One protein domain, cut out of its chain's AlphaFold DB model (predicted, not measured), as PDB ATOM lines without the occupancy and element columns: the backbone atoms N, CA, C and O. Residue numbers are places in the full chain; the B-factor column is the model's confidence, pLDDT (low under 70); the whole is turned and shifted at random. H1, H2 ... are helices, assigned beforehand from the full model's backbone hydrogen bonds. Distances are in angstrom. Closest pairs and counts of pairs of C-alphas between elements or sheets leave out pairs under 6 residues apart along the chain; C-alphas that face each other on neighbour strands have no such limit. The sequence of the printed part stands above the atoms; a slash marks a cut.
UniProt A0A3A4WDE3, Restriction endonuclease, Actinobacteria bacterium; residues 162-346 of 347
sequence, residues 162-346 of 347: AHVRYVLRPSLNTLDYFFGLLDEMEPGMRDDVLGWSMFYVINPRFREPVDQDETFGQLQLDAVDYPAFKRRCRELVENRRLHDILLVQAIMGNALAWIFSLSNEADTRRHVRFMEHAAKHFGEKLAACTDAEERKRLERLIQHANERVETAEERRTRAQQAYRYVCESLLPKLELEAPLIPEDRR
ATOM      1  N   ALA A 162     181.510 189.839 118.560       95.94
ATOM      2  CA  ALA A 162     180.546 190.833 119.044       95.94
ATOM      3  C   ALA A 162     179.118 190.589 118.518       95.94
ATOM      4  O   ALA A 162     178.172 190.689 119.290       95.94
ATOM      5  N   HIS A 163     178.955 190.191 117.250       96.31
ATOM      6  CA  HIS A 163     177.647 189.816 116.701       96.31
ATOM      7  C   HIS A 163     177.087 188.602 117.454       96.31
ATOM      8  O   HIS A 163     175.971 188.655 117.967       96.31
ATOM      9  N   VAL A 164     177.881 187.536 117.602       94.50
ATOM     10  CA  VAL A 164     177.449 186.331 118.332       94.50
ATOM     11  C   VAL A 164     177.060 186.673 119.772       94.50
ATOM     12  O   VAL A 164     176.029 186.214 120.261       94.50
ATOM     13  N   ARG A 165     177.850 187.514 120.448       94.31
ATOM     14  CA  ARG A 165     177.544 187.983 121.803       94.31
ATOM     15  C   ARG A 165     176.224 188.749 121.851       94.31
ATOM     16  O   ARG A 165     175.402 188.425 122.700       94.31
ATOM     17  N   TYR A 166     176.015 189.697 120.939       95.50
ATOM     18  CA  TYR A 166     174.795 190.499 120.881       95.50
ATOM     19  C   TYR A 166     173.553 189.634 120.638       95.50
ATOM     20  O   TYR A 166     172.549 189.804 121.314       95.50
ATOM     21  N   VAL A 167     173.614 188.651 119.735       94.06
ATOM     22  CA  VAL A 167     172.479 187.740 119.485       94.06
ATOM     23  C   VAL A 167     172.145 186.900 120.719       94.06
ATOM     24  O   VAL A 167     170.975 186.669 121.012       94.06
ATOM     25  N   LEU A 168     173.158 186.448 121.463       94.50
ATOM     26  CA  LEU A 168     172.953 185.651 122.675       94.50
ATOM     27  C   LEU A 168     172.528 186.491 123.885       94.50
ATOM     28  O   LEU A 168     171.884 185.971 124.798       94.50
ATOM     29  N   ARG A 169     172.946 187.757 123.934       94.31
ATOM     30  CA  ARG A 169     172.728 188.691 125.044       94.31
ATOM     31  C   ARG A 169     172.549 190.104 124.486       94.31
ATOM     32  O   ARG A 169     173.487 190.900 124.558       94.31
ATOM     33  N   PRO A 170     171.382 190.409 123.903       93.69
ATOM     34  CA  PRO A 170     171.159 191.709 123.297       93.69
ATOM     35  C   PRO A 170     171.138 192.794 124.369       93.69
ATOM     36  O   PRO A 170     170.559 192.615 125.444       93.69
ATOM     37  N   SER A 171     171.766 193.926 124.061       92.06
ATOM     38  CA  SER A 171     171.782 195.097 124.934       92.06
ATOM     39  C   SER A 171     170.360 195.633 125.164       92.06
ATOM     40  O   SER A 171     169.466 195.478 124.325       92.06
ATOM     41  N   LEU A 172     170.128 196.225 126.339       94.25
ATOM     42  CA  LEU A 172     168.835 196.791 126.733       94.25
ATOM     43  C   LEU A 172     168.829 198.293 126.466       94.25
ATOM     44  O   LEU A 172     168.944 199.082 127.400       94.25
ATOM     45  N   ASN A 173     168.746 198.670 125.190       95.88
ATOM     46  CA  ASN A 173     168.913 200.064 124.802       95.88
ATOM     47  C   ASN A 173     167.601 200.832 124.668       95.88
ATOM     48  O   ASN A 173     166.630 200.307 124.119       95.88
ATOM     49  N   THR A 174     167.598 202.094 125.096       96.25
ATOM     50  CA  THR A 174     166.498 203.014 124.788       96.25
ATOM     51  C   THR A 174     166.570 203.486 123.342       96.25
ATOM     52  O   THR A 174     167.628 203.494 122.703       96.25
ATOM     53  N   LEU A 175     165.427 203.920 122.811       96.94
ATOM     54  CA  LEU A 175     165.359 204.417 121.439       96.94
ATOM     55  C   LEU A 175     166.183 205.705 121.250       96.94
ATOM     56  O   LEU A 175     166.798 205.891 120.201       96.94
ATOM     57  N   ASP A 176     166.226 206.575 122.262       97.12
ATOM     58  CA  ASP A 176     166.980 207.830 122.202       97.12
ATOM     59  C   ASP A 176     168.491 207.595 122.247       97.12
ATOM     60  O   ASP A 176     169.213 208.183 121.439       97.12
ATOM     61  N   TYR A 177     168.974 206.696 123.113       97.62
ATOM     62  CA  TYR A 177     170.390 206.323 123.125       97.62
ATOM     63  C   TYR A 177     170.805 205.688 121.797       97.62
ATOM     64  O   TYR A 177     171.798 206.094 121.190       97.62
ATOM     65  N   PHE A 178     169.994 204.751 121.293       97.88
ATOM     66  CA  PHE A 178     170.213 204.123 119.994       97.88
ATOM     67  C   PHE A 178     170.322 205.155 118.865       97.88
ATOM     68  O   PHE A 178     171.287 205.129 118.100       97.88
ATOM     69  N   PHE A 179     169.384 206.103 118.772       98.31
ATOM     70  CA  PHE A 179     169.441 207.137 117.738       98.31
ATOM     71  C   PHE A 179     170.575 208.139 117.926       98.31
ATOM     72  O   PHE A 179     171.097 208.606 116.918       98.31
ATOM     73  N   GLY A 180     170.990 208.430 119.161       98.25
ATOM     74  CA  GLY A 180     172.192 209.222 119.419       98.25
ATOM     75  C   GLY A 180     173.431 208.581 118.791       98.25
ATOM     76  O   GLY A 180     174.176 209.249 118.079       98.25
ATOM     77  N   LEU A 181     173.591 207.262 118.945       98.12
ATOM     78  CA  LEU A 181     174.691 206.526 118.316       98.12
ATOM     79  C   LEU A 181     174.587 206.494 116.787       98.12
ATOM     80  O   LEU A 181     175.594 206.645 116.097       98.12
ATOM     81  N   LEU A 182     173.381 206.308 116.245       97.94
ATOM     82  CA  LEU A 182     173.161 206.307 114.796       97.94
ATOM     83  C   LEU A 182     173.358 207.693 114.155       97.94
ATOM     84  O   LEU A 182     173.662 207.783 112.965       97.94
ATOM     85  N   ASP A 183     173.194 208.779 114.907       98.31
ATOM     86  CA  ASP A 183     173.453 210.139 114.420       98.31
ATOM     87  C   ASP A 183     174.941 210.443 114.262       98.31
ATOM     88  O   ASP A 183     175.308 211.245 113.404       98.31
ATOM     89  N   GLU A 184     175.794 209.769 115.034       97.62
ATOM     90  CA  GLU A 184     177.254 209.852 114.909       97.62
ATOM     91  C   GLU A 184     177.799 209.059 113.709       97.62
ATOM     92  O   GLU A 184     178.965 209.219 113.341       97.62
ATOM     93  N   MET A 185     176.992 208.179 113.108       97.44
ATOM     94  CA  MET A 185     177.412 207.365 111.968       97.44
ATOM     95  C   MET A 185     177.454 208.179 110.672       97.44
ATOM     96  O   MET A 185     176.597 209.026 110.413       97.44
ATOM     97  N   GLU A 186     178.413 207.845 109.804       97.25
ATOM     98  CA  GLU A 186     178.427 208.344 108.428       97.25
ATOM     99  C   GLU A 186     177.122 207.920 107.714       97.25
ATOM    100  O   GLU A 186     176.731 206.753 107.828       97.25
ATOM    101  N   PRO A 187     176.406 208.838 107.030       97.50
ATOM    102  CA  PRO A 187     175.093 208.546 106.458       97.50
ATOM    103  C   PRO A 187     175.055 207.343 105.510       97.50
ATOM    104  O   PRO A 187     174.174 206.501 105.664       97.50
ATOM    105  N   GLY A 188     176.011 207.218 104.584       95.69
ATOM    106  CA  GLY A 188     176.066 206.092 103.650       95.69
ATOM    107  C   GLY A 188     176.228 204.750 104.365       95.69
ATOM    108  O   GLY A 188     175.494 203.803 104.091       95.69
ATOM    109  N   MET A 189     177.125 204.694 105.349       96.50
ATOM    110  CA  MET A 189     177.344 203.532 106.207       96.50
ATOM    111  C   MET A 189     176.095 203.167 107.015       96.50
ATOM    112  O   MET A 189     175.734 201.996 107.128       96.50
ATOM    113  N   ARG A 190     175.417 204.163 107.592       97.81
ATOM    114  CA  ARG A 190     174.174 203.950 108.342       97.81
ATOM    115  C   ARG A 190     173.084 203.364 107.457       97.81
ATOM    116  O   ARG A 190     172.408 202.426 107.878       97.81
ATOM    117  N   ASP A 191     172.928 203.894 106.254       96.50
ATOM    118  CA  ASP A 191     171.898 203.457 105.320       96.50
ATOM    119  C   ASP A 191     172.206 202.050 104.776       96.50
ATOM    120  O   ASP A 191     171.295 201.233 104.647       96.50
ATOM    121  N   ASP A 192     173.482 201.705 104.576       94.94
ATOM    122  CA  ASP A 192     173.903 200.342 104.223       94.94
ATOM    123  C   ASP A 192     173.581 199.321 105.319       94.94
ATOM    124  O   ASP A 192     173.140 198.206 105.033       94.94
ATOM    125  N   VAL A 193     173.798 199.694 106.583       97.19
ATOM    126  CA  VAL A 193     173.534 198.828 107.739       97.19
ATOM    127  C   VAL A 193     172.036 198.661 107.976       97.19
ATOM    128  O   VAL A 193     171.566 197.554 108.238       97.19
ATOM    129  N   LEU A 194     171.282 199.759 107.919       97.50
ATOM    130  CA  LEU A 194     169.891 199.795 108.361       97.50
ATOM    131  C   LEU A 194     168.879 199.698 107.226       97.50
ATOM    132  O   LEU A 194     167.703 199.548 107.535       97.50
ATOM    133  N   GLY A 195     169.266 199.770 105.951       95.94
ATOM    134  CA  GLY A 195     168.329 199.935 104.832       95.94
ATOM    135  C   GLY A 195     167.140 198.968 104.857       95.94
ATOM    136  O   GLY A 195     165.987 199.391 104.762       95.94
ATOM    137  N   TRP A 196     167.388 197.678 105.103       95.69
ATOM    138  CA  TRP A 196     166.314 196.689 105.257       95.69
ATOM    139  C   TRP A 196     165.469 196.902 106.513       95.69
ATOM    140  O   TRP A 196     164.243 196.815 106.452       95.69
ATOM    141  N   SER A 197     166.090 197.212 107.647       97.44
ATOM    142  CA  SER A 197     165.368 197.503 108.886       97.44
ATOM    143  C   SER A 197     164.522 198.776 108.766       97.44
ATOM    144  O   SER A 197     163.391 198.797 109.253       97.44
ATOM    145  N   MET A 198     165.012 199.801 108.059       98.06
ATOM    146  CA  MET A 198     164.244 201.004 107.736       98.06
ATOM    147  C   MET A 198     163.018 200.646 106.908       98.06
ATOM    148  O   MET A 198     161.907 201.032 107.267       98.06
ATOM    149  N   PHE A 199     163.202 199.846 105.857       97.06
ATOM    150  CA  PHE A 199     162.110 199.380 105.014       97.06
ATOM    151  C   PHE A 199     161.036 198.629 105.817       97.06
ATOM    152  O   PHE A 199     159.853 198.942 105.694       97.06
ATOM    153  N   TYR A 200     161.426 197.688 106.685       96.88
ATOM    154  CA  TYR A 200     160.475 196.908 107.487       96.88
ATOM    155  C   TYR A 200     159.711 197.744 108.513       96.88
ATOM    156  O   TYR A 200     158.514 197.533 108.705       96.88
ATOM    157  N   VAL A 201     160.381 198.684 109.182       97.31
ATOM    158  CA  VAL A 201     159.738 199.510 110.211       97.31
ATOM    159  C   VAL A 201     158.830 200.573 109.594       97.31
ATOM    160  O   VAL A 201     157.734 200.812 110.107       97.31
ATOM    161  N   ILE A 202     159.264 201.199 108.495       98.06
ATOM    162  CA  ILE A 202     158.449 202.164 107.748       98.06
ATOM    163  C   ILE A 202     157.246 201.457 107.126       98.06
ATOM    164  O   ILE A 202     156.133 201.974 107.226       98.06
ATOM    165  N   ASN A 203     157.463 200.263 106.564       97.12
ATOM    166  CA  ASN A 203     156.473 199.490 105.823       97.12
ATOM    167  C   ASN A 203     155.800 200.354 104.737       97.12
ATOM    168  O   ASN A 203     154.610 200.671 104.852       97.12
ATOM    169  N   PRO A 204     156.575 200.811 103.733       97.69
ATOM    170  CA  PRO A 204     156.100 201.789 102.766       97.69
ATOM    171  C   PRO A 204     154.938 201.233 101.946       97.69
ATOM    172  O   PRO A 204     154.890 200.049 101.607       97.69
ATOM    173  N   ARG A 205     153.997 202.105 101.598       97.50
ATOM    174  CA  ARG A 205     152.898 201.774 100.693       97.50
ATOM    175  C   ARG A 205     153.367 201.843  99.250       97.50
ATOM    176  O   ARG A 205     154.210 202.666  98.891       97.50
ATOM    177  N   PHE A 206     152.747 201.016  98.422       97.44
ATOM    178  CA  PHE A 206     152.980 200.970  96.985       97.44
ATOM    179  C   PHE A 206     151.666 201.213  96.255       97.44
ATOM    180  O   PHE A 206     150.612 200.764  96.709       97.44
ATOM    181  N   ARG A 207     151.728 201.922  95.129       97.38
ATOM    182  CA  ARG A 207     150.612 201.973  94.178       97.38
ATOM    183  C   ARG A 207     150.698 200.818  93.184       97.38
ATOM    184  O   ARG A 207     151.754 200.210  93.019       97.38
ATOM    185  N   GLU A 208     149.592 200.559  92.499       96.56
ATOM    186  CA  GLU A 208     149.590 199.625  91.377       96.56
ATOM    187  C   GLU A 208     150.448 200.171  90.217       96.56
ATOM    188  O   GLU A 208     150.453 201.389  89.972       96.56
ATOM    189  N   PRO A 209     151.204 199.295  89.530       96.25
ATOM    190  CA  PRO A 209     151.929 199.677  88.331       96.25
ATOM    191  C   PRO A 209     150.942 199.998  87.207       96.25
ATOM    192  O   PRO A 209     149.992 199.255  86.960       96.25
ATOM    193  N   VAL A 210     151.182 201.112  86.527       95.62
ATOM    194  CA  VAL A 210     150.452 201.535  85.324       95.62
ATOM    195  C   VAL A 210     151.193 201.074  84.069       95.62
ATOM    196  O   VAL A 210     150.574 200.838  83.033       95.62
ATOM    197  N   ASP A 211     152.509 200.901  84.181       91.06
ATOM    198  CA  ASP A 211     153.390 200.399  83.131       91.06
ATOM    199  C   ASP A 211     154.257 199.252  83.691       91.06
ATOM    200  O   ASP A 211     154.623 199.235  84.869       91.06
ATOM    201  N   GLN A 212     154.578 198.268  82.850       82.56
ATOM    202  CA  GLN A 212     155.472 197.161  83.200       82.56
ATOM    203  C   GLN A 212     156.928 197.614  83.384       82.56
ATOM    204  O   GLN A 212     157.731 196.877  83.959       82.56
ATOM    205  N   ASP A 213     157.265 198.812  82.905       85.44
ATOM    206  CA  ASP A 213     158.601 199.395  82.985       85.44
ATOM    207  C   ASP A 213     158.858 200.131  84.316       85.44
ATOM    208  O   ASP A 213     159.982 200.572  84.569       85.44
ATOM    209  N   GLU A 214     157.855 200.238  85.195       91.00
ATOM    210  CA  GLU A 214     158.001 200.901  86.490       91.00
ATOM    211  C   GLU A 214     158.802 200.057  87.492       91.00
ATOM    212  O   GLU A 214     158.512 198.896  87.780       91.00
ATOM    213  N   THR A 215     159.821 200.673  88.080       91.00
ATOM    214  CA  THR A 215     160.630 200.097  89.157       91.00
ATOM    215  C   THR A 215     159.892 200.148  90.494       91.00
ATOM    216  O   THR A 215     159.088 201.045  90.745       91.00
ATOM    217  N   PHE A 216     160.244 199.258  91.428       90.56
ATOM    218  CA  PHE A 216     159.715 199.301  92.801       90.56
ATOM    219  C   PHE A 216     159.884 200.671  93.473       90.56
ATOM    220  O   PHE A 216     158.990 201.104  94.194       90.56
ATOM    221  N   GLY A 217     160.987 201.376  93.198       92.19
ATOM    222  CA  GLY A 217     161.208 202.728  93.713       92.19
ATOM    223  C   GLY A 217     160.202 203.750  93.171       92.19
ATOM    224  O   GLY A 217     159.764 204.618  93.915       92.19
ATOM    225  N   GLN A 218     159.774 203.621  91.910       95.00
ATOM    226  CA  GLN A 218     158.748 204.488  91.306       95.00
ATOM    227  C   GLN A 218     157.329 204.182  91.804       95.00
ATOM    228  O   GLN A 218     156.446 205.044  91.730       95.00
ATOM    229  N   LEU A 219     157.095 202.962  92.293       96.31
ATOM    230  CA  LEU A 219     155.818 202.549  92.878       96.31
ATOM    231  C   LEU A 219     155.691 202.943  94.357       96.31
ATOM    232  O   LEU A 219     154.578 202.960  94.885       96.31
ATOM    233  N   GLN A 220     156.808 203.237  95.023       97.25
ATOM    234  CA  GLN A 220     156.868 203.540  96.450       97.25
ATOM    235  C   GLN A 220     156.272 204.924  96.753       97.25
ATOM    236  O   GLN A 220     156.707 205.935  96.208       97.25
ATOM    237  N   LEU A 221     155.275 204.973  97.639       97.25
ATOM    238  CA  LEU A 221     154.561 206.204  98.006       97.25
ATOM    239  C   LEU A 221     155.148 206.902  99.234       97.25
ATOM    240  O   LEU A 221     155.022 208.117  99.375       97.25
ATOM    241  N   ASP A 222     155.759 206.138 100.137       97.50
ATOM    242  CA  ASP A 222     156.314 206.648 101.386       97.50
ATOM    243  C   ASP A 222     157.846 206.684 101.300       97.50
ATOM    244  O   ASP A 222     158.470 205.750 100.794       97.50
ATOM    245  N   ALA A 223     158.475 207.750 101.797       96.75
ATOM    246  CA  ALA A 223     159.932 207.851 101.824       96.75
ATOM    247  C   ALA A 223     160.537 206.792 102.762       96.75
ATOM    248  O   ALA A 223     160.104 206.651 103.907       96.75
ATOM    249  N   VAL A 224     161.549 206.066 102.277       97.06
ATOM    250  CA  VAL A 224     162.345 205.118 103.072       97.06
ATOM    251  C   VAL A 224     163.721 205.729 103.278       97.06
ATOM    252  O   VAL A 224     164.670 205.433 102.559       97.06
ATOM    253  N   ASP A 225     163.788 206.647 104.236       97.31
ATOM    254  CA  ASP A 225     165.003 207.338 104.647       97.31
ATOM    255  C   ASP A 225     165.124 207.369 106.176       97.31
ATOM    256  O   ASP A 225     164.190 207.038 106.918       97.31
ATOM    257  N   TYR A 226     166.302 207.757 106.661       98.19
ATOM    258  CA  TYR A 226     166.594 207.770 108.089       98.19
ATOM    259  C   TYR A 226     165.673 208.700 108.913       98.19
ATOM    260  O   TYR A 226     165.181 208.267 109.962       98.19
ATOM    261  N   PRO A 227     165.355 209.939 108.480       98.50
ATOM    262  CA  PRO A 227     164.365 210.771 109.168       98.50
ATOM    263  C   PRO A 227     162.971 210.131 109.272       98.50
ATOM    264  O   PRO A 227     162.354 210.175 110.343       98.50
ATOM    265  N   ALA A 228     162.465 209.527 108.192       98.19
ATOM    266  CA  ALA A 228     161.182 208.831 108.192       98.19
ATOM    267  C   ALA A 228     161.204 207.611 109.121       98.19
ATOM    268  O   ALA A 228     160.265 207.410 109.896       98.19
ATOM    269  N   PHE A 229     162.305 206.858 109.112       98.50
ATOM    270  CA  PHE A 229     162.533 205.726 110.001       98.50
ATOM    271  C   PHE A 229     162.498 206.132 111.479       98.50
ATOM    272  O   PHE A 229     161.758 205.533 112.263       98.50
ATOM    273  N   LYS A 230     163.230 207.190 111.861       98.44
ATOM    274  CA  LYS A 230     163.214 207.720 113.233       98.44
ATOM    275  C   LYS A 230     161.816 208.097 113.695       98.44
ATOM    276  O   LYS A 230     161.391 207.693 114.777       98.44
ATOM    277  N   ARG A 231     161.112 208.884 112.873       98.44
ATOM    278  CA  ARG A 231     159.747 209.332 113.167       98.44
ATOM    279  C   ARG A 231     158.837 208.128 113.385       98.44
ATOM    280  O   ARG A 231     158.137 208.073 114.392       98.44
ATOM    281  N   ARG A 232     158.919 207.127 112.508       98.06
ATOM    282  CA  ARG A 232     158.101 205.922 112.616       98.06
ATOM    283  C   ARG A 232     158.399 205.108 113.875       98.06
ATOM    284  O   ARG A 232     157.467 204.632 114.518       98.06
ATOM    285  N   CYS A 233     159.667 204.964 114.256       98.06
ATOM    286  CA  CYS A 233     160.032 204.283 115.498       98.06
ATOM    287  C   CYS A 233     159.423 204.977 116.723       98.06
ATOM    288  O   CYS A 233     158.847 204.307 117.580       98.06
ATOM    289  N   ARG A 234     159.498 206.314 116.779       98.19
ATOM    290  CA  ARG A 234     158.903 207.103 117.869       98.19
ATOM    291  C   ARG A 234     157.390 206.937 117.928       98.19
ATOM    292  O   ARG A 234     156.870 206.608 118.987       98.19
ATOM    293  N   GLU A 235     156.701 207.014 116.790       97.75
ATOM    294  CA  GLU A 235     155.255 206.761 116.717       97.75
ATOM    295  C   GLU A 235     154.868 205.371 117.255       97.75
ATOM    296  O   GLU A 235     153.830 205.221 117.902       97.75
ATOM    297  N   LEU A 236     155.664 204.330 116.979       96.94
ATOM    298  CA  LEU A 236     155.387 202.970 117.460       96.94
ATOM    299  C   LEU A 236     155.496 202.862 118.988       96.94
ATOM    300  O   LEU A 236     154.680 202.172 119.608       96.94
ATOM    301  N   VAL A 237     156.466 203.558 119.583       96.31
ATOM    302  CA  VAL A 237     156.678 203.590 121.037       96.31
ATOM    303  C   VAL A 237     155.640 204.475 121.732       96.31
ATOM    304  O   VAL A 237     155.002 204.037 122.688       96.31
ATOM    305  N   GLU A 238     155.394 205.685 121.224       96.12
ATOM    306  CA  GLU A 238     154.432 206.648 121.786       96.12
ATOM    307  C   GLU A 238     153.003 206.093 121.808       96.12
ATOM    308  O   GLU A 238     152.288 206.219 122.803       96.12
ATOM    309  N   ASN A 239     152.607 205.378 120.750       95.56
ATOM    310  CA  ASN A 239     151.307 204.709 120.678       95.56
ATOM    311  C   ASN A 239     151.233 203.415 121.516       95.56
ATOM    312  O   ASN A 239     150.263 202.665 121.390       95.56
ATOM    313  N   ARG A 240     152.258 203.123 122.334       88.12
ATOM    314  CA  ARG A 240     152.398 201.915 123.168       88.12
ATOM    315  C   ARG A 240     152.220 200.609 122.395       88.12
ATOM    316  O   ARG A 240     151.788 199.604 122.956       88.12
ATOM    317  N   ARG A 241     152.540 200.613 121.098       88.19
ATOM    318  CA  ARG A 241     152.471 199.406 120.265       88.19
ATOM    319  C   ARG A 241     153.673 198.506 120.512       88.19
ATOM    320  O   ARG A 241     153.537 197.292 120.418       88.19
ATOM    321  N   LEU A 242     154.828 199.099 120.821       93.75
ATOM    322  CA  LEU A 242     156.074 198.398 121.119       93.75
ATOM    323  C   LEU A 242     156.837 199.113 122.237       93.75
ATOM    324  O   LEU A 242     156.821 200.337 122.326       93.75
ATOM    325  N   HIS A 243     157.525 198.337 123.073       95.56
ATOM    326  CA  HIS A 243     158.508 198.868 124.015       95.56
ATOM    327  C   HIS A 243     159.781 199.254 123.250       95.56
ATOM    328  O   HIS A 243     160.178 198.537 122.328       95.56
ATOM    329  N   ASP A 244     160.433 200.350 123.637       95.12
ATOM    330  CA  ASP A 244     161.647 200.860 122.983       95.12
ATOM    331  C   ASP A 244     162.771 199.812 122.899       95.12
ATOM    332  O   ASP A 244     163.251 199.529 121.805       95.12
ATOM    333  N   ILE A 245     163.099 199.151 124.012       95.38
ATOM    334  CA  ILE A 245     164.093 198.075 124.093       95.38
ATOM    335  C   ILE A 245     163.807 196.970 123.073       95.38
ATOM    336  O   ILE A 245     164.699 196.569 122.329       95.38
ATOM    337  N   LEU A 246     162.562 196.488 122.992       95.88
ATOM    338  CA  LEU A 246     162.201 195.424 122.049       95.88
ATOM    339  C   LEU A 246     162.331 195.889 120.596       95.88
ATOM    340  O   LEU A 246     162.757 195.114 119.738       95.88
ATOM    341  N   LEU A 247     161.989 197.149 120.319       96.94
ATOM    342  CA  LEU A 247     162.136 197.731 118.990       96.94
ATOM    343  C   LEU A 247     163.616 197.847 118.595       96.94
ATOM    344  O   LEU A 247     163.974 197.418 117.499       96.94
ATOM    345  N   VAL A 248     164.484 198.348 119.481       97.62
ATOM    346  CA  VAL A 248     165.931 198.441 119.218       97.62
ATOM    347  C   VAL A 248     166.538 197.054 119.005       97.62
ATOM    348  O   VAL A 248     167.289 196.848 118.050       97.62
ATOM    349  N   GLN A 249     166.161 196.070 119.825       96.88
ATOM    350  CA  GLN A 249     166.610 194.687 119.659       96.88
ATOM    351  C   GLN A 249     166.185 194.094 118.315       96.88
ATOM    352  O   GLN A 249     167.007 193.469 117.642       96.88
ATOM    353  N   ALA A 250     164.937 194.321 117.895       97.38
ATOM    354  CA  ALA A 250     164.435 193.858 116.605       97.38
ATOM    355  C   ALA A 250     165.172 194.519 115.429       97.38
ATOM    356  O   ALA A 250     165.574 193.822 114.496       97.38
ATOM    357  N   ILE A 251     165.396 195.838 115.492       98.00
ATOM    358  CA  ILE A 251     166.142 196.590 114.473       98.00
ATOM    359  C   ILE A 251     167.568 196.051 114.363       98.00
ATOM    360  O   ILE A 251     167.992 195.646 113.285       98.00
ATOM    361  N   MET A 252     168.301 195.993 115.474       98.00
ATOM    362  CA  MET A 252     169.703 195.575 115.466       98.00
ATOM    363  C   MET A 252     169.880 194.098 115.127       98.00
ATOM    364  O   MET A 252     170.802 193.752 114.391       98.00
ATOM    365  N   GLY A 253     168.993 193.225 115.611       97.00
ATOM    366  CA  GLY A 253     169.000 191.812 115.241       97.00
ATOM    367  C   GLY A 253     168.780 191.620 113.739       97.00
ATOM    368  O   GLY A 253     169.504 190.854 113.105       97.00
ATOM    369  N   ASN A 254     167.833 192.360 113.151       97.19
ATOM    370  CA  ASN A 254     167.584 192.330 111.712       97.19
ATOM    371  C   ASN A 254     168.765 192.891 110.906       97.19
ATOM    372  O   ASN A 254     169.206 192.238 109.961       97.19
ATOM    373  N   ALA A 255     169.298 194.050 111.298       97.38
ATOM    374  CA  ALA A 255     170.429 194.690 110.633       97.38
ATOM    375  C   ALA A 255     171.676 193.793 110.643       97.38
ATOM    376  O   ALA A 255     172.280 193.562 109.595       97.38
ATOM    377  N   LEU A 256     172.023 193.217 111.801       97.38
ATOM    378  CA  LEU A 256     173.154 192.294 111.944       97.38
ATOM    379  C   LEU A 256     172.986 191.034 111.097       97.38
ATOM    380  O   LEU A 256     173.925 190.646 110.402       97.38
ATOM    381  N   ALA A 257     171.806 190.407 111.129       95.31
ATOM    382  CA  ALA A 257     171.531 189.217 110.332       95.31
ATOM    383  C   ALA A 257     171.682 189.509 108.831       95.31
ATOM    384  O   ALA A 257     172.333 188.746 108.112       95.31
ATOM    385  N   TRP A 258     171.138 190.639 108.369       95.19
ATOM    386  CA  TRP A 258     171.210 191.024 106.964       95.19
ATOM    387  C   TRP A 258     172.627 191.353 106.510       95.19
ATOM    388  O   TRP A 258     173.106 190.777 105.531       95.19
ATOM    389  N   ILE A 259     173.317 192.252 107.213       96.75
ATOM    390  CA  ILE A 259     174.654 192.693 106.803       96.75
ATOM    391  C   ILE A 259     175.684 191.560 106.934       96.75
ATOM    392  O   ILE A 259     176.617 191.462 106.133       96.75
ATOM    393  N   PHE A 260     175.491 190.641 107.888       96.00
ATOM    394  CA  PHE A 260     176.299 189.431 107.975       96.00
ATOM    395  C   PHE A 260     176.085 188.520 106.762       96.00
ATOM    396  O   PHE A 260     177.064 188.126 106.136       96.00
ATOM    397  N   SER A 261     174.838 188.238 106.371       93.06
ATOM    398  CA  SER A 261     174.573 187.399 105.190       93.06
ATOM    399  C   SER A 261     175.140 188.020 103.905       93.06
ATOM    400  O   SER A 261     175.764 187.328 103.103       93.06
ATOM    401  N   LEU A 262     175.034 189.345 103.743       93.44
ATOM    402  CA  LEU A 262     175.608 190.058 102.593       93.44
ATOM    403  C   LEU A 262     177.145 190.082 102.580       93.44
ATOM    404  O   LEU A 262     177.741 190.172 101.510       93.44
ATOM    405  N   SER A 263     177.792 190.015 103.745       94.62
ATOM    406  CA  SER A 263     179.257 189.963 103.851       94.62
ATOM    407  C   SER A 263     179.815 188.536 103.817       94.62
ATOM    408  O   SER A 263     181.017 188.346 103.609       94.62
ATOM    409  N   ASN A 264     178.964 187.522 103.996       91.25
ATOM    410  CA  ASN A 264     179.362 186.125 104.001       91.25
ATOM    411  C   ASN A 264     179.697 185.635 102.579       91.25
ATOM    412  O   ASN A 264     178.925 185.771 101.626       91.25
ATOM    413  N   GLU A 265     180.872 185.024 102.428       88.50
ATOM    414  CA  GLU A 265     181.355 184.538 101.135       88.50
ATOM    415  C   GLU A 265     180.525 183.368 100.591       88.50
ATOM    416  O   GLU A 265     180.258 183.303  99.389       88.50
ATOM    417  N   ALA A 266     180.108 182.440 101.452       85.62
ATOM    418  CA  ALA A 266     179.335 181.275 101.039       85.62
ATOM    419  C   ALA A 266     177.946 181.685 100.528       85.62
ATOM    420  O   ALA A 266     177.508 181.181  99.486       85.62
ATOM    421  N   ASP A 267     177.297 182.634 101.207       88.81
ATOM    422  CA  ASP A 267     176.020 183.215 100.781       88.81
ATOM    423  C   ASP A 267     176.174 184.014  99.484       88.81
ATOM    424  O   ASP A 267     175.395 183.819  98.548       88.81
ATOM    425  N   THR A 268     177.231 184.824  99.366       90.56
ATOM    426  CA  THR A 268     177.533 185.561  98.128       90.56
ATOM    427  C   THR A 268     177.706 184.607  96.945       90.56
ATOM    428  O   THR A 268     177.044 184.760  95.919       90.56
ATOM    429  N   ARG A 269     178.523 183.554  97.091       89.94
ATOM    430  CA  ARG A 269     178.720 182.532  96.047       89.94
ATOM    431  C   ARG A 269     177.419 181.806  95.700       89.94
ATOM    432  O   ARG A 269     177.204 181.448  94.544       89.94
ATOM    433  N   ARG A 270     176.551 181.554  96.686       89.12
ATOM    434  CA  ARG A 270     175.226 180.958  96.454       89.12
ATOM    435  C   ARG A 270     174.341 181.897  95.636       89.12
ATOM    436  O   ARG A 270     173.704 181.428  94.697       89.12
ATOM    437  N   HIS A 271     174.330 183.189  95.962       91.88
ATOM    438  CA  HIS A 271     173.579 184.198  95.220       91.88
ATOM    439  C   HIS A 271     174.093 184.346  93.784       91.88
ATOM    440  O   HIS A 271     173.285 184.326  92.863       91.88
ATOM    441  N   VAL A 272     175.415 184.394  93.576       94.94
ATOM    442  CA  VAL A 272     176.024 184.431  92.234       94.94
ATOM    443  C   VAL A 272     175.568 183.237  91.397       94.94
ATOM    444  O   VAL A 272     174.990 183.439  90.335       94.94
ATOM    445  N   ARG A 273     175.697 182.005  91.911       94.44
ATOM    446  CA  ARG A 273     175.227 180.802  91.196       94.44
ATOM    447  C   ARG A 273     173.738 180.847  90.865       94.44
ATOM    448  O   ARG A 273     173.320 180.378  89.810       94.44
ATOM    449  N   PHE A 274     172.924 181.375  91.780       96.00
ATOM    450  CA  PHE A 274     171.497 181.556  91.537       96.00
ATOM    451  C   PHE A 274     171.245 182.547  90.392       96.00
ATOM    452  O   PHE A 274     170.452 182.245  89.504       96.00
ATOM    453  N   MET A 275     171.943 183.687  90.373       97.81
ATOM    454  CA  MET A 275     171.805 184.694  89.317       97.81
ATOM    455  C   MET A 275     172.327 184.191  87.966       97.81
ATOM    456  O   MET A 275     171.656 184.389  86.960       97.81
ATOM    457  N   GLU A 276     173.440 183.454  87.934       97.62
ATOM    458  CA  GLU A 276     173.943 182.779  86.726       97.62
ATOM    459  C   GLU A 276     172.914 181.785  86.166       97.62
ATOM    460  O   GLU A 276     172.644 181.757  84.963       97.62
ATOM    461  N   HIS A 277     172.287 180.987  87.039       96.94
ATOM    462  CA  HIS A 277     171.218 180.082  86.624       96.94
ATOM    463  C   HIS A 277     170.006 180.858  86.093       96.94
ATOM    464  O   HIS A 277     169.456 180.483  85.054       96.94
ATOM    465  N   ALA A 278     169.579 181.924  86.772       97.19
ATOM    466  CA  ALA A 278     168.483 182.772  86.309       97.19
ATOM    467  C   ALA A 278     168.781 183.366  84.924       97.19
ATOM    468  O   ALA A 278     167.956 183.226  84.025       97.19
ATOM    469  N   ALA A 279     169.972 183.939  84.720       98.06
ATOM    470  CA  ALA A 279     170.405 184.477  83.432       98.06
ATOM    471  C   ALA A 279     170.353 183.411  82.330       98.06
ATOM    472  O   ALA A 279     169.768 183.642  81.271       98.06
ATOM    473  N   LYS A 280     170.881 182.209  82.600       98.00
ATOM    474  CA  LYS A 280     170.818 181.080  81.663       98.00
ATOM    475  C   LYS A 280     169.375 180.699  81.318       98.00
ATOM    476  O   LYS A 280     169.037 180.579  80.145       98.00
ATOM    477  N   HIS A 281     168.521 180.543  82.330       97.81
ATOM    478  CA  HIS A 281     167.109 180.185  82.163       97.81
ATOM    479  C   HIS A 281     166.341 181.226  81.343       97.81
ATOM    480  O   HIS A 281     165.569 180.880  80.450       97.81
ATOM    481  N   PHE A 282     166.562 182.515  81.612       98.12
ATOM    482  CA  PHE A 282     165.958 183.588  80.824       98.12
ATOM    483  C   PHE A 282     166.516 183.639  79.399       98.12
ATOM    484  O   PHE A 282     165.749 183.893  78.476       98.12
ATOM    485  N   GLY A 283     167.799 183.326  79.196       98.25
ATOM    486  CA  GLY A 283     168.407 183.208  77.867       98.25
ATOM    487  C   GLY A 283     167.789 182.091  77.022       98.25
ATOM    488  O   GLY A 283     167.462 182.306  75.857       98.25
ATOM    489  N   GLU A 284     167.549 180.921  77.616       98.12
ATOM    490  CA  GLU A 284     166.849 179.809  76.956       98.12
ATOM    491  C   GLU A 284     165.410 180.197  76.579       98.12
ATOM    492  O   GLU A 284     164.969 179.947  75.456       98.12
ATOM    493  N   LYS A 285     164.692 180.886  77.478       98.06
ATOM    494  CA  LYS A 285     163.358 181.430  77.180       98.06
ATOM    495  C   LYS A 285     163.382 182.476  76.069       98.06
ATOM    496  O   LYS A 285     162.515 182.451  75.201       98.06
ATOM    497  N   LEU A 286     164.368 183.370  76.074       98.25
ATOM    498  CA  LEU A 286     164.523 184.427  75.075       98.25
ATOM    499  C   LEU A 286     164.735 183.845  73.672       98.25
ATOM    500  O   LEU A 286     164.167 184.356  72.707       98.25
ATOM    501  N   ALA A 287     165.507 182.759  73.564       98.00
ATOM    502  CA  ALA A 287     165.750 182.059  72.304       98.00
ATOM    503  C   ALA A 287     164.477 181.426  71.712       98.00
ATOM    504  O   ALA A 287     164.350 181.333  70.492       98.00
ATOM    505  N   ALA A 288     163.533 181.017  72.563       97.94
ATOM    506  CA  ALA A 288     162.253 180.438  72.154       97.94
ATOM    507  C   ALA A 288     161.121 181.475  71.997       97.94
ATOM    508  O   ALA A 288     160.049 181.137  71.495       97.94
ATOM    509  N   CYS A 289     161.323 182.719  72.440       97.75
ATOM    510  CA  CYS A 289     160.278 183.738  72.482       97.75
ATOM    511  C   CYS A 289     160.124 184.462  71.138       97.75
ATOM    512  O   CYS A 289     161.086 185.020  70.606       97.75
ATOM    513  N   THR A 290     158.895 184.508  70.618       97.75
ATOM    514  CA  THR A 290     158.542 185.230  69.383       97.75
ATOM    515  C   THR A 290     157.906 186.599  69.635       97.75
ATOM    516  O   THR A 290     157.906 187.433  68.736       97.75
ATOM    517  N   ASP A 291     157.359 186.834  70.831       97.81
ATOM    518  CA  ASP A 291     156.717 188.100  71.205       97.81
ATOM    519  C   ASP A 291     157.755 189.192  71.507       97.81
ATOM    520  O   ASP A 291     158.690 188.964  72.274       97.81
ATOM    521  N   ALA A 292     157.617 190.369  70.892       96.25
ATOM    522  CA  ALA A 292     158.627 191.425  70.969       96.25
ATOM    523  C   ALA A 292     158.740 192.059  72.369       96.25
ATOM    524  O   ALA A 292     159.854 192.341  72.818       96.25
ATOM    525  N   GLU A 293     157.618 192.242  73.069       93.19
ATOM    526  CA  GLU A 293     157.599 192.842  74.410       93.19
ATOM    527  C   GLU A 293     158.186 191.887  75.453       93.19
ATOM    528  O   GLU A 293     159.064 192.264  76.235       93.19
ATOM    529  N   GLU A 294     157.792 190.612  75.416       94.81
ATOM    530  CA  GLU A 294     158.355 189.602  76.312       94.81
ATOM    531  C   GLU A 294     159.855 189.393  76.052       94.81
ATOM    532  O   GLU A 294     160.620 189.211  77.002       94.81
ATOM    533  N   ARG A 295     160.327 189.503  74.798       97.06
ATOM    534  CA  ARG A 295     161.772 189.489  74.496       97.06
ATOM    535  C   ARG A 295     162.505 190.638  75.187       97.06
ATOM    536  O   ARG A 295     163.464 190.378  75.910       97.06
ATOM    537  N   LYS A 296     162.017 191.878  75.055       94.94
ATOM    538  CA  LYS A 296     162.598 193.057  75.728       94.94
ATOM    539  C   LYS A 296     162.600 192.895  77.252       94.94
ATOM    540  O   LYS A 296     163.545 193.287  77.939       94.94
ATOM    541  N   ARG A 297     161.546 192.301  77.820       93.88
ATOM    542  CA  ARG A 297     161.475 191.984  79.254       93.88
ATOM    543  C   ARG A 297     162.519 190.944  79.667       93.88
ATOM    544  O   ARG A 297     163.215 191.159  80.659       93.88
ATOM    545  N   LEU A 298     162.662 189.851  78.920       96.12
ATOM    546  CA  LEU A 298     163.657 188.809  79.186       96.12
ATOM    547  C   LEU A 298     165.090 189.341  79.072       96.12
ATOM    548  O   LEU A 298     165.912 189.037  79.932       96.12
ATOM    549  N   GLU A 299     165.379 190.183  78.079       97.00
ATOM    550  CA  GLU A 299     166.678 190.851  77.927       97.00
ATOM    551  C   GLU A 299     167.037 191.682  79.164       97.00
ATOM    552  O   GLU A 299     168.140 191.547  79.695       97.00
ATOM    553  N   ARG A 300     166.088 192.461  79.702       94.12
ATOM    554  CA  ARG A 300     166.292 193.222  80.947       94.12
ATOM    555  C   ARG A 300     166.536 192.328  82.159       94.12
ATOM    556  O   ARG A 300     167.374 192.654  82.995       94.12
ATOM    557  N   LEU A 301     165.831 191.199  82.265       95.25
ATOM    558  CA  LEU A 301     166.048 190.238  83.351       95.25
ATOM    559  C   LEU A 301     167.438 189.590  83.273       95.25
ATOM    560  O   LEU A 301     168.083 189.415  84.306       95.25
ATOM    561  N   ILE A 302     167.910 189.270  82.064       97.88
ATOM    562  CA  ILE A 302     169.266 188.755  81.829       97.88
ATOM    563  C   ILE A 302     170.303 189.819  82.190       97.88
ATOM    564  O   ILE A 302     171.234 189.522  82.936       97.88
ATOM    565  N   GLN A 303     170.126 191.054  81.710       97.19
ATOM    566  CA  GLN A 303     171.010 192.173  82.031       97.19
ATOM    567  C   GLN A 303     171.101 192.376  83.546       97.19
ATOM    568  O   GLN A 303     172.198 192.385  84.095       97.19
ATOM    569  N   HIS A 304     169.960 192.439  84.237       95.25
ATOM    570  CA  HIS A 304     169.927 192.581  85.688       95.25
ATOM    571  C   HIS A 304     170.641 191.424  86.401       95.25
ATOM    572  O   HIS A 304     171.398 191.645  87.343       95.25
ATOM    573  N   ALA A 305     170.423 190.181  85.966       97.12
ATOM    574  CA  ALA A 305     171.102 189.027  86.547       97.12
ATOM    575  C   ALA A 305     172.629 189.113  86.372       97.12
ATOM    576  O   ALA A 305     173.359 188.884  87.337       97.12
ATOM    577  N   ASN A 306     173.098 189.514  85.189       98.00
ATOM    578  CA  ASN A 306     174.520 189.678  84.890       98.00
ATOM    579  C   ASN A 306     175.152 190.822  85.695       98.00
ATOM    580  O   ASN A 306     176.163 190.601  86.352       98.00
ATOM    581  N   GLU A 307     174.517 191.996  85.761       97.75
ATOM    582  CA  GLU A 307     174.984 193.124  86.585       97.75
ATOM    583  C   GLU A 307     175.140 192.719  88.060       97.75
ATOM    584  O   GLU A 307     176.074 193.132  88.752       97.75
ATOM    585  N   ARG A 308     174.237 191.872  88.568       96.88
ATOM    586  CA  ARG A 308     174.288 191.366  89.949       96.88
ATOM    587  C   ARG A 308     175.418 190.369  90.176       96.88
ATOM    588  O   ARG A 308     175.929 190.324  91.292       96.88
ATOM    589  N   VAL A 309     175.792 189.596  89.160       97.38
ATOM    590  CA  VAL A 309     176.978 188.727  89.188       97.38
ATOM    591  C   VAL A 309     178.250 189.575  89.151       97.38
ATOM    592  O   VAL A 309     179.119 189.395  90.001       97.38
ATOM    593  N   GLU A 310     178.333 190.539  88.234       98.06
ATOM    594  CA  GLU A 310     179.501 191.408  88.040       98.06
ATOM    595  C   GLU A 310     179.808 192.262  89.278       98.06
ATOM    596  O   GLU A 310     180.956 192.360  89.706       98.06
ATOM    597  N   THR A 311     178.775 192.825  89.910       97.56
ATOM    598  CA  THR A 311     178.921 193.692  91.094       97.56
ATOM    599  C   THR A 311     178.952 192.930  92.425       97.56
ATOM    600  O   THR A 311     179.033 193.546  93.490       97.56
ATOM    601  N   ALA A 312     178.875 191.593  92.418       96.56
ATOM    602  CA  ALA A 312     178.720 190.800  93.640       96.56
ATOM    603  C   ALA A 312     179.871 191.001  94.641       96.56
ATOM    604  O   ALA A 312     179.628 191.171  95.836       96.56
ATOM    605  N   GLU A 313     181.114 191.012  94.157       95.88
ATOM    606  CA  GLU A 313     182.308 191.113  95.004       95.88
ATOM    607  C   GLU A 313     182.479 192.510  95.616       95.88
ATOM    608  O   GLU A 313     182.802 192.638  96.801       95.88
ATOM    609  N   GLU A 314     182.194 193.562  94.846       97.00
ATOM    610  CA  GLU A 314     182.187 194.940  95.344       97.00
ATOM    611  C   GLU A 314     181.135 195.110  96.447       97.00
ATOM    612  O   GLU A 314     181.432 195.604  97.539       97.00
ATOM    613  N   ARG A 315     179.911 194.620  96.208       95.69
ATOM    614  CA  ARG A 315     178.812 194.692  97.182       95.69
ATOM    615  C   ARG A 315     179.121 193.894  98.447       95.69
ATOM    616  O   ARG A 315     178.847 194.384  99.542       95.69
ATOM    617  N   ARG A 316     179.743 192.717  98.317       96.19
ATOM    618  CA  ARG A 316     180.232 191.927  99.459       96.19
ATOM    619  C   ARG A 316     181.285 192.691 100.256       96.19
ATOM    620  O   ARG A 316     181.205 192.731 101.480       96.19
ATOM    621  N   THR A 317     182.248 193.316  99.580       96.44
ATOM    622  CA  THR A 317     183.318 194.096 100.223       96.44
ATOM    623  C   THR A 317     182.746 195.267 101.017       96.44
ATOM    624  O   THR A 317     183.081 195.446 102.189       96.44
ATOM    625  N   ARG A 318     181.815 196.019 100.420       96.38
ATOM    626  CA  ARG A 318     181.100 197.111 101.092       96.38
ATOM    627  C   ARG A 318     180.307 196.608 102.303       96.38
ATOM    628  O   ARG A 318     180.440 197.157 103.395       96.38
ATOM    629  N   ALA A 319     179.564 195.509 102.155       96.62
ATOM    630  CA  ALA A 319     178.840 194.887 103.264       96.62
ATOM    631  C   ALA A 319     179.779 194.404 104.382       96.62
ATOM    632  O   ALA A 319     179.455 194.526 105.560       96.62
ATOM    633  N   GLN A 320     180.965 193.890 104.043       96.44
ATOM    634  CA  GLN A 320     181.963 193.462 105.021       96.44
ATOM    635  C   GLN A 320     182.517 194.641 105.830       96.44
ATOM    636  O   GLN A 320     182.691 194.512 107.043       96.44
ATOM    637  N   GLN A 321     182.777 195.782 105.187       96.88
ATOM    638  CA  GLN A 321     183.196 197.007 105.874       96.88
ATOM    639  C   GLN A 321     182.113 197.488 106.843       96.88
ATOM    640  O   GLN A 321     182.407 197.742 108.012       96.88
ATOM    641  N   ALA A 322     180.858 197.520 106.389       97.50
ATOM    642  CA  ALA A 322     179.723 197.894 107.223       97.50
ATOM    643  C   ALA A 322     179.515 196.946 108.404       97.50
ATOM    644  O   ALA A 322     179.378 197.383 109.548       97.50
ATOM    645  N   TYR A 323     179.579 195.640 108.157       97.81
ATOM    646  CA  TYR A 323     179.461 194.635 109.203       97.81
ATOM    647  C   TYR A 323     180.556 194.768 110.269       97.81
ATOM    648  O   TYR A 323     180.254 194.721 111.466       97.81
ATOM    649  N   ARG A 324     181.817 194.978 109.859       97.19
ATOM    650  CA  ARG A 324     182.926 195.224 110.793       97.19
ATOM    651  C   ARG A 324     182.710 196.497 111.592       97.19
ATOM    652  O   ARG A 324     182.815 196.443 112.810       97.19
ATOM    653  N   TYR A 325     182.331 197.598 110.943       97.75
ATOM    654  CA  TYR A 325     182.050 198.856 111.635       97.75
ATOM    655  C   TYR A 325     180.981 198.676 112.720       97.75
ATOM    656  O   TYR A 325     181.189 199.066 113.869       97.75
ATOM    657  N   VAL A 326     179.864 198.017 112.397       97.88
ATOM    658  CA  VAL A 326     178.814 197.726 113.383       97.88
ATOM    659  C   VAL A 326     179.377 196.914 114.545       97.88
ATOM    660  O   VAL A 326     179.175 197.269 115.703       97.88
ATOM    661  N   CYS A 327     180.115 195.846 114.249       98.00
ATOM    662  CA  CYS A 327     180.632 194.937 115.263       98.00
ATOM    663  C   CYS A 327     181.725 195.536 116.158       98.00
ATOM    664  O   CYS A 327     181.786 195.200 117.339       98.00
ATOM    665  N   GLU A 328     182.596 196.372 115.600       97.69
ATOM    666  CA  GLU A 328     183.781 196.914 116.272       97.69
ATOM    667  C   GLU A 328     183.521 198.292 116.892       97.69
ATOM    668  O   GLU A 328     184.178 198.651 117.865       97.69
ATOM    669  N   SER A 329     182.562 199.060 116.361       97.19
ATOM    670  CA  SER A 329     182.282 200.435 116.804       97.19
ATOM    671  C   SER A 329     180.899 200.601 117.429       97.19
ATOM    672  O   SER A 329     180.791 201.183 118.506       97.19
ATOM    673  N   LEU A 330     179.834 200.098 116.793       97.62
ATOM    674  CA  LEU A 330     178.462 200.339 117.265       97.62
ATOM    675  C   LEU A 330     178.071 199.422 118.432       97.62
ATOM    676  O   LEU A 330     177.594 199.911 119.454       97.62
ATOM    677  N   LEU A 331     178.290 198.107 118.311       97.38
ATOM    678  CA  LEU A 331     177.903 197.145 119.353       97.38
ATOM    679  C   LEU A 331     178.573 197.419 120.709       97.38
ATOM    680  O   LEU A 331     177.852 197.422 121.706       97.38
ATOM    681  N   PRO A 332     179.885 197.721 120.794       97.00
ATOM    682  CA  PRO A 332     180.502 198.054 122.076       97.00
ATOM    683  C   PRO A 332     179.894 199.298 122.726       97.00
ATOM    684  O   PRO A 332     179.745 199.324 123.941       97.00
ATOM    685  N   LYS A 333     179.502 200.311 121.936       97.25
ATOM    686  CA  LYS A 333     178.815 201.497 122.463       97.25
ATOM    687  C   LYS A 333     177.418 201.147 122.980       97.25
ATOM    688  O   LYS A 333     177.051 201.593 124.055       97.25
ATOM    689  N   LEU A 334     176.667 200.295 122.278       96.25
ATOM    690  CA  LEU A 334     175.355 199.829 122.747       96.25
ATOM    691  C   LEU A 334     175.429 199.088 124.091       96.25
ATOM    692  O   LEU A 334     174.511 199.200 124.897       96.25
ATOM    693  N   GLU A 335     176.512 198.360 124.367       94.56
ATOM    694  CA  GLU A 335     176.736 197.702 125.666       94.56
ATOM    695  C   GLU A 335     176.961 198.692 126.834       94.56
ATOM    696  O   GLU A 335     176.868 198.282 127.990       94.56
ATOM    697  N   LEU A 336     177.245 199.977 126.568       94.00
ATOM    698  CA  LEU A 336     177.532 200.982 127.605       94.00
ATOM    699  C   LEU A 336     176.287 201.602 128.239       94.00
ATOM    700  O   LEU A 336     176.406 202.240 129.289       94.00
ATOM    701  N   GLU A 337     175.110 201.464 127.629       92.75
ATOM    702  CA  GLU A 337     173.893 201.987 128.243       92.75
ATOM    703  C   GLU A 337     173.590 201.198 129.515       92.75
ATOM    704  O   GLU A 337     173.371 199.984 129.492       92.75
ATOM    705  N   ALA A 338     173.611 201.897 130.651       77.94
ATOM    706  CA  ALA A 338     173.301 201.279 131.924       77.94
ATOM    707  C   ALA A 338     171.875 200.709 131.869       77.94
ATOM    708  O   ALA A 338     170.956 201.413 131.446       77.94
ATOM    709  N   PRO A 339     171.655 199.460 132.316       70.56
ATOM    710  CA  PRO A 339     170.323 198.888 132.298       70.56
ATOM    711  C   PRO A 339     169.400 199.761 133.150       70.56
ATOM    712  O   PRO A 339     169.741 200.098 134.293       70.56
ATOM    713  N   LEU A 340     168.235 200.100 132.591       65.88
ATOM    714  CA  LEU A 340     167.121 200.752 133.281       65.88
ATOM    715  C   LEU A 340     166.575 199.815 134.371       65.88
ATOM    716  O   LEU A 340     165.500 199.237 134.251       65.88
ATOM    717  N   ILE A 341     167.350 199.595 135.428       59.62
ATOM    718  CA  ILE A 341     166.878 198.978 136.661       59.62
ATOM    719  C   ILE A 341     166.375 200.145 137.508       59.62
ATOM    720  O   ILE A 341     167.214 200.949 137.923       59.62
ATOM    721  N   PRO A 342     165.057 200.260 137.761       58.03
ATOM    722  CA  PRO A 342     164.533 201.255 138.689       58.03
ATOM    723  C   PRO A 342     165.271 201.128 140.023       58.03
ATOM    724  O   PRO A 342     165.416 200.010 140.530       58.03
ATOM    725  N   GLU A 343     165.766 202.243 140.567       54.25
ATOM    726  CA  GLU A 343     166.570 202.257 141.801       54.25
ATOM    727  C   GLU A 343     165.864 201.530 142.959       54.25
ATOM    728  O   GLU A 343     166.506 200.817 143.726       54.25
ATOM    729  N   ASP A 344     164.532 201.572 142.980       57.69
ATOM    730  CA  ASP A 344     163.652 200.958 143.978       57.69
ATOM    731  C   ASP A 344     163.706 199.416 144.029       57.69
ATOM    732  O   ASP A 344     163.140 198.806 144.934       57.69
ATOM    733  N   ARG A 345     164.358 198.755 143.059       52.44
ATOM    734  CA  ARG A 345     164.562 197.290 143.030       52.44
ATOM    735  C   ARG A 345     166.022 196.864 143.215       52.44
ATOM    736  O   ARG A 345     166.335 195.693 143.008       52.44
ATOM    737  N   ARG A 346     166.918 197.792 143.568       53.31
ATOM    738  CA  ARG A 346     168.328 197.494 143.885       53.31
ATOM    739  C   ARG A 346     168.583 197.229 145.381       53.31
ATOM    740  O   ARG A 346     169.744 197.061 145.746       53.31
TER     741      ARG A 346
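Overview. This is residues 162 to 346 of the 347 residues of the protein "Restriction endonuclease" of Actinobacteria bacterium (UniProt A0A3A4WDE3). A long helical hairpin, H7 and H8, projects from one end of a loose helical body, in which H6 and H9 run side by side and H3 packs on both, with H1, H2 and H5 around them. The link holding H4 loops out from the body, and tail residues 341 to 346 stick out at the end away from the hairpin. The printed part has 185 residues with nine named helices, H1 to H9 in order, and no named strand: all helix. It is loose, radius of gyration of the C-alphas 20.6 A, spanning 76 by 36 by 25 A.

Arrangement. H7, residues 265 to 288, and H8, residues 292 to 310, form a hairpin, opposite ways at a shallow tilt of 22 degrees; their closest C-alphas, Ala 279 and Ile 302, are 4.7 A apart. The hub is H9, residues 312 to 334, touching five helices. H7 touches it near Thr 268 and Ala 312, the closest C-alphas at 7.0 A. H6, residues 244 to 263, touches H9, closest C-alphas Ser 263 and Gln 320 at 4.6 A. H3, residues 187 to 202, touches H6, closest C-alphas Leu 194 and Ala 255 at 5.6 A. H5, residues 226 to 238, touches H3, closest C-alphas Met 198 and Phe 229 at 5.5 A. H2, residues 175 to 183, touches H6, closest C-alphas Leu 175 and Asp 244 at 5.4 A. H1, residues 162 to 168, touches H9, closest C-alphas Ala 162 and Cys 327 at 5.6 A. H4, residues 216 to 219, touches no helix. Each O i to N i+4 pair is within hydrogen-bond range in H1, H2, H5, H6, H7 and H8, against 10 of 12 in H3 and 16 of 19 in H9; H4 is too short for one.

Along the chain. H7 runs 35.0 A from C-alpha 265 at (181.355, 184.538, 101.135); H9 runs 30.7 A to C-alpha 334 at (175.355, 199.829, 122.747). H6 measures 28.2 A and H8 27.0 A.

Size, cuts and confidence. The C-alphas farthest apart, of Thr 290 and Asp 344, are 76.4 A apart. The printed part has no cut; the link from H3 to H4 is long, and pLDDT is under 70 at residues 340 to 346.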